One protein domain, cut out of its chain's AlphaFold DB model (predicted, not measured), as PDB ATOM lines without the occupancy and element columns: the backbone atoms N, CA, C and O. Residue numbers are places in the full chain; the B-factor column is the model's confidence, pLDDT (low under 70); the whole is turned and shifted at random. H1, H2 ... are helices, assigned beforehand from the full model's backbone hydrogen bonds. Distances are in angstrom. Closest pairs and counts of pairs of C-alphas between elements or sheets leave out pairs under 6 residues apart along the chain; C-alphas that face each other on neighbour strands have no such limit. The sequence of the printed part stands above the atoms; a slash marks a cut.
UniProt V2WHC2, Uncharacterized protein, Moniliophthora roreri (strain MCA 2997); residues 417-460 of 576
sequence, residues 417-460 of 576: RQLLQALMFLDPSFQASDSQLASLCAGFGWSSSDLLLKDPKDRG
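AT A GLANCE: This is residues 417 to 460 of the 576 residues of an uncharacterized protein of Moniliophthora roreri (strain MCA 2997) (UniProt V2WHC2). Two helices, H1 and H2, form the two arms of an open U, the chain folding back between them through residues 427 to 433. After H2 the short helix H3 lies by the first residue of H1, and from there a tail leads away, whose residues 454 to 460, with the short helix H4, stick out free of the rest. The printed part has 44 residues with four named helices, H1, H2, H3 and H4 in that order, and no named strand; its class is all helix. It is only just compact, close to loose, with a radius of gyration of the C-alphas of 11.1 A, and the C-alphas span 31 by 24 by 16 A along their three main axes.

IN THESE COORDINATES: H1 is residues 417 to 426 and measures 14.0 A from first to last C-alpha, beginning at C-alpha 417 at (-27.077, 10.808, 31.269). H2 is residues 434 to 444, the longest helix with 11 residues; it measures 15.3 A and begins at C-alpha 434 at (-40.350, 3.725, 27.483). H3 is residues 448 to 451 and measures 5.4 A. H4 is residues 456 to 459, measures 5.3 A and ends at C-alpha 459 at (-34.438, 18.184, 46.520).

HOW THE PARTS SIT: H1 and H2 are near each other, with 5 pairs of C-alphas within 10 A but no pair within 8 A. H1 and H3 only just touch, with 3 pairs of C-alphas within 8 A; their closest C-alphas are those of Arg 417 and Leu 451, 6.6 A apart. H2 and H3 are close but not clearly touching; their closest C-alphas are those of Cys 441 and Ser 448, 6.7 A apart. H4 is apart from H1, from H2 and from H3. In H1 and H2 every O i to N i+4 pair is within hydrogen-bond range. H3 and H4, with 4 residues each, are too short for such a pair, and in each the one O i to N i+3 pair is within range.

THE WHOLE: The two C-alphas farthest apart are those of Gly 443 and Gly 460, 31.6 A. The C-alphas of the first and last printed residues, Arg 417 and Gly 460, are 22.2 A apart. The printed part has no cut. The links from H2 to H3 and from H3 to H4 are tight, and the link from H1 to H2, with 7 residues between them, is short; no link is long. Residues 454 to 460, of which 456 to 459 belong to H4, stand free. The mean pLDDT of the printed part is 70.4. It is under 70 at 14 residues, namely 426, 428, 448 and 450 to 460, and the mean over H4 is 46.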
ATOM      1  N   ARG A 417     -25.791  10.452  30.639       77.62
ATOM      2  CA  ARG A 417     -27.077  10.808  31.269       77.62
ATOM      3  C   ARG A 417     -27.349  12.304  31.158       77.62
ATOM      4  O   ARG A 417     -28.488  12.685  30.917       77.62
ATOM      5  N   GLN A 418     -26.319  13.150  31.269       73.50
ATOM      6  CA  GLN A 418     -26.468  14.605  31.155       73.50
ATOM      7  C   GLN A 418     -26.863  15.022  29.736       73.50
ATOM      8  O   GLN A 418     -27.685  15.918  29.578       73.50
ATOM      9  N   LEU A 419     -26.342  14.342  28.706       78.56
ATOM     10  CA  LEU A 419     -26.729  14.600  27.316       78.56
ATOM     11  C   LEU A 419     -28.206  14.244  27.076       78.56
ATOM     12  O   LEU A 419     -28.935  15.027  26.473       78.56
ATOM     13  N   LEU A 420     -28.664  13.097  27.592       79.12
ATOM     14  CA  LEU A 420     -30.063  12.676  27.463       79.12
ATOM     15  C   LEU A 420     -31.013  13.567  28.284       79.12
ATOM     16  O   LEU A 420     -32.055  13.969  27.776       79.12
ATOM     17  N   GLN A 421     -30.633  13.938  29.512       73.31
ATOM     18  CA  GLN A 421     -31.386  14.886  30.344       73.31
ATOM     19  C   GLN A 421     -31.458  16.279  29.701       73.31
ATOM     20  O   GLN A 421     -32.511  16.908  29.749       73.31
ATOM     21  N   ALA A 422     -30.381  16.747  29.059       71.56
ATOM     22  CA  ALA A 422     -30.382  18.005  28.316       71.56
ATOM     23  C   ALA A 422     -31.303  17.944  27.087       71.56
ATOM     24  O   ALA A 422     -32.080  18.869  26.885       71.56
ATOM     25  N   LEU A 423     -31.288  16.853  26.311       75.25
ATOM     26  CA  LEU A 423     -32.211  16.661  25.182       75.25
ATOM     27  C   LEU A 423     -33.678  16.651  25.641       75.25
ATOM     28  O   LEU A 423     -34.487  17.400  25.104       75.25
ATOM     29  N   MET A 424     -34.003  15.885  26.689       74.88
ATOM     30  CA  MET A 424     -35.355  15.816  27.269       74.88
ATOM     31  C   MET A 424     -35.827  17.127  27.929       74.88
ATOM     32  O   MET A 424     -37.018  17.270  28.198       74.88
ATOM     33  N   PHE A 425     -34.921  18.064  28.226       71.56
ATOM     34  CA  PHE A 425     -35.244  19.360  28.833       71.56
ATOM     35  C   PHE A 425     -35.303  20.506  27.811       71.56
ATOM     36  O   PHE A 425     -36.163  21.377  27.918       71.56
ATOM     37  N   LEU A 426     -34.389  20.521  26.835       64.62
ATOM     38  CA  LEU A 426     -34.247  21.599  25.851       64.62
ATOM     39  C   LEU A 426     -35.168  21.433  24.635       64.62
ATOM     40  O   LEU A 426     -35.519  22.435  24.016       64.62
ATOM     41  N   ASP A 427     -35.566  20.203  24.297       72.44
ATOM     42  CA  ASP A 427     -36.460  19.917  23.174       72.44
ATOM     43  C   ASP A 427     -37.751  19.218  23.647       72.44
ATOM     44  O   ASP A 427     -37.786  17.995  23.788       72.44
ATOM     45  N   PRO A 428     -38.859  19.962  23.840       69.25
ATOM     46  CA  PRO A 428     -40.165  19.387  24.178       69.25
ATOM     47  C   PRO A 428     -40.755  18.444  23.113       69.25
ATOM     48  O   PRO A 428     -41.758  17.780  23.384       69.25
ATOM     49  N   SER A 429     -40.181  18.390  21.904       75.50
ATOM     50  CA  SER A 429     -40.552  17.427  20.860       75.50
ATOM     51  C   SER A 429     -39.750  16.119  20.927       75.50
ATOM     52  O   SER A 429     -40.168  15.120  20.335       75.50
ATOM     53  N   PHE A 430     -38.661  16.072  21.707       77.19
ATOM     54  CA  PHE A 430     -37.863  14.868  21.934       77.19
ATOM     55  C   PHE A 430     -38.591  13.882  22.865       77.19
ATOM     56  O   PHE A 430     -38.374  13.826  24.075       77.19
ATOM     57  N   GLN A 431     -39.472  13.064  22.284       77.81
ATOM     58  CA  GLN A 431     -40.159  11.982  22.990       77.81
ATOM     59  C   GLN A 431     -39.477  10.635  22.727       77.81
ATOM     60  O   GLN A 431     -39.747   9.959  21.734       77.81
ATOM     61  N   ALA A 432     -38.607  10.225  23.650       78.19
ATOM     62  CA  ALA A 432     -38.143   8.845  23.729       78.19
ATOM     63  C   ALA A 432     -39.222   7.974  24.395       78.19
ATOM     64  O   ALA A 432     -39.689   8.286  25.489       78.19
ATOM     65  N   SER A 433     -39.611   6.876  23.748       81.06
ATOM     66  CA  SER A 433     -40.565   5.915  24.316       81.06
ATOM     67  C   SER A 433     -39.949   5.085  25.449       81.06
ATOM     68  O   SER A 433     -38.736   4.862  25.478       81.06
ATOM     69  N   ASP A 434     -40.787   4.551  26.344       78.00
ATOM     70  CA  ASP A 434     -40.350   3.725  27.483       78.00
ATOM     71  C   ASP A 434     -39.452   2.550  27.069       78.00
ATOM     72  O   ASP A 434     -38.511   2.203  27.778       78.00
ATOM     73  N   SER A 435     -39.692   1.949  25.897       78.94
ATOM     74  CA  SER A 435     -38.867   0.857  25.367       78.94
ATOM     75  C   SER A 435     -37.489   1.330  24.893       78.94
ATOM     76  O   SER A 435     -36.502   0.614  25.079       78.94
ATOM     77  N   GLN A 436     -37.382   2.541  24.338       81.81
ATOM     78  CA  GLN A 436     -36.100   3.157  23.982       81.81
ATOM     79  C   GLN A 436     -35.325   3.567  25.239       81.81
ATOM     80  O   GLN A 436     -34.137   3.269  25.337       81.81
ATOM     81  N   LEU A 437     -35.998   4.169  26.227       79.38
ATOM     82  CA  LEU A 437     -35.405   4.534  27.518       79.38
ATOM     83  C   LEU A 437     -34.929   3.295  28.294       79.38
ATOM     84  O   LEU A 437     -33.796   3.272  28.767       79.38
ATOM     85  N   ALA A 438     -35.730   2.226  28.348       74.81
ATOM     86  CA  ALA A 438     -35.330   0.951  28.946       74.81
ATOM     87  C   ALA A 438     -34.141   0.303  28.213       74.81
ATOM     88  O   ALA A 438     -33.248  -0.242  28.861       74.81
ATOM     89  N   SER A 439     -34.089   0.403  26.878       78.62
ATOM     90  CA  SER A 439     -32.954  -0.088  26.081       78.62
ATOM     91  C   SER A 439     -31.676   0.723  26.333       78.62
ATOM     92  O   SER A 439     -30.599   0.141  26.433       78.62
ATOM     93  N   LEU A 440     -31.790   2.047  26.499       79.81
ATOM     94  CA  LEU A 440     -30.696   2.931  26.923       79.81
ATOM     95  C   LEU A 440     -30.210   2.578  28.336       79.81
ATOM     96  O   LEU A 440     -29.015   2.363  28.526       79.81
ATOM     97  N   CYS A 441     -31.121   2.430  29.303       78.31
ATOM     98  CA  CYS A 441     -30.790   1.982  30.657       78.31
ATOM     99  C   CYS A 441     -30.022   0.654  30.647       78.31
ATOM    100  O   CYS A 441     -28.939   0.567  31.223       78.31
ATOM    101  N   ALA A 442     -30.530  -0.358  29.939       78.44
ATOM    102  CA  ALA A 442     -29.870  -1.656  29.828       78.44
ATOM    103  C   ALA A 442     -28.503  -1.572  29.121       78.44
ATOM    104  O   ALA A 442     -27.547  -2.203  29.569       78.44
ATOM    105  N   GLY A 443     -28.392  -0.783  28.047       77.88
ATOM    106  CA  GLY A 443     -27.166  -0.642  27.256       77.88
ATOM    107  C   GLY A 443     -26.028   0.098  27.966       77.88
ATOM    108  O   GLY A 443     -24.866  -0.243  27.759       77.88
ATOM    109  N   PHE A 444     -26.346   1.071  28.825       79.38
ATOM    110  CA  PHE A 444     -25.361   1.840  29.602       79.38
ATOM    111  C   PHE A 444     -25.246   1.407  31.078       79.38
ATOM    112  O   PHE A 444     -24.455   1.980  31.826       79.38
ATOM    113  N   GLY A 445     -26.008   0.396  31.510       81.62
ATOM    114  CA  GLY A 445     -26.010  -0.095  32.894       81.62
ATOM    115  C   GLY A 445     -26.669   0.854  33.904       81.62
ATOM    116  O   GLY A 445     -26.369   0.782  35.095       81.62
ATOM    117  N   TRP A 446     -27.541   1.753  33.445       84.25
ATOM    118  CA  TRP A 446     -28.257   2.711  34.288       84.25
ATOM    119  C   TRP A 446     -29.536   2.109  34.877       84.25
ATOM    120  O   TRP A 446     -30.248   1.349  34.219       84.25
ATOM    121  N   SER A 447     -29.890   2.521  36.092       77.88
ATOM    122  CA  SER A 447     -31.235   2.318  36.634       77.88
ATOM    123  C   SER A 447     -32.226   3.321  36.025       77.88
ATOM    124  O   SER A 447     -31.828   4.365  35.508       77.88
ATOM    125  N   SER A 448     -33.536   3.078  36.128       67.50
ATOM    126  CA  SER A 448     -34.530   4.109  35.775       67.50
ATOM    127  C   SER A 448     -34.389   5.361  36.655       67.50
ATOM    128  O   SER A 448     -34.553   6.482  36.179       67.50
ATOM    129  N   SER A 449     -33.983   5.187  37.917       70.12
ATOM    130  CA  SER A 449     -33.652   6.262  38.860       70.12
ATOM    131  C   SER A 449     -32.433   7.117  38.483       70.12
ATOM    132  O   SER A 449     -32.276   8.193  39.053       70.12
ATOM    133  N   ASP A 450     -31.600   6.695  37.526       68.50
ATOM    134  CA  ASP A 450     -30.528   7.524  36.954       68.50
ATOM    135  C   ASP A 450     -31.036   8.487  35.866       68.50
ATOM    136  O   ASP A 450     -30.421   9.528  35.626       68.50
ATOM    137  N   LEU A 451     -32.147   8.149  35.200       65.62
ATOM    138  CA  LEU A 451     -32.770   8.990  34.172       65.62
ATOM    139  C   LEU A 451     -33.824   9.944  34.736       65.62
ATOM    140  O   LEU A 451     -34.085  10.984  34.134       65.62
ATOM    141  N   LEU A 452     -34.394   9.632  35.901       64.06
ATOM    142  CA  LEU A 452     -35.288  10.546  36.601       64.06
ATOM    143  C   LEU A 452     -34.544  11.824  37.016       64.06
ATOM    144  O   LEU A 452     -33.785  11.848  37.990       64.06
ATOM    145  N   LEU A 453     -34.863  12.928  36.336       52.84
ATOM    146  CA  LEU A 453     -34.826  14.255  36.942       52.84
ATOM    147  C   LEU A 453     -35.687  14.198  38.212       52.84
ATOM    148  O   LEU A 453     -36.911  14.253  38.130       52.84
ATOM    149  N   LYS A 454     -35.038  14.021  39.373       50.41
ATOM    150  CA  LYS A 454     -35.699  14.023  40.690       50.41
ATOM    151  C   LYS A 454     -36.688  15.184  40.772       50.41
ATOM    152  O   LYS A 454     -36.289  16.308  40.452       50.41
ATOM    153  N   ASP A 455     -37.914  14.916  41.236       47.09
ATOM    154  CA  ASP A 455     -38.923  15.957  41.476       47.09
ATOM    155  C   ASP A 455     -38.244  17.079  42.289       47.09
ATOM    156  O   ASP A 455     -37.517  16.775  43.243       47.09
ATOM    157  N   PRO A 456     -38.405  18.368  41.936       48.12
ATOM    158  CA  PRO A 456     -37.894  19.469  42.746       48.12
ATOM    159  C   PRO A 456     -38.181  19.304  44.254       48.12
ATOM    160  O   PRO A 456     -37.312  19.620  45.072       48.12
ATOM    161  N   LYS A 457     -39.317  18.697  44.628       45.97
ATOM    162  CA  LYS A 457     -39.668  18.323  46.010       45.97
ATOM    163  C   LYS A 457     -38.675  17.351  46.659       45.97
ATOM    164  O   LYS A 457     -38.321  17.558  47.816       45.97
ATOM    165  N   ASP A 458     -38.153  16.364  45.928       44.59
ATOM    166  CA  ASP A 458     -37.132  15.411  46.411       44.59
ATOM    167  C   ASP A 458     -35.768  16.078  46.669       44.59
ATOM    168  O   ASP A 458     -34.882  15.487  47.293       44.59
ATOM    169  N   ARG A 459     -35.574  17.311  46.180       45.84
ATOM    170  CA  ARG A 459     -34.438  18.184  46.520       45.84
ATOM    171  C   ARG A 459     -34.801  19.277  47.539       45.84
ATOM    172  O   ARG A 459     -33.964  20.125  47.831       45.84
ATOM    173  N   GLY A 460     -36.019  19.263  48.086       44.19
ATOM    174  CA  GLY A 460     -36.515  20.246  49.055       44.19
ATOM    175  C   GLY A 460     -37.098  21.532  48.452       44.19
ATOM    176  O   GLY A 460     -37.419  22.451  49.203       44.19
TER     177      GLY A 460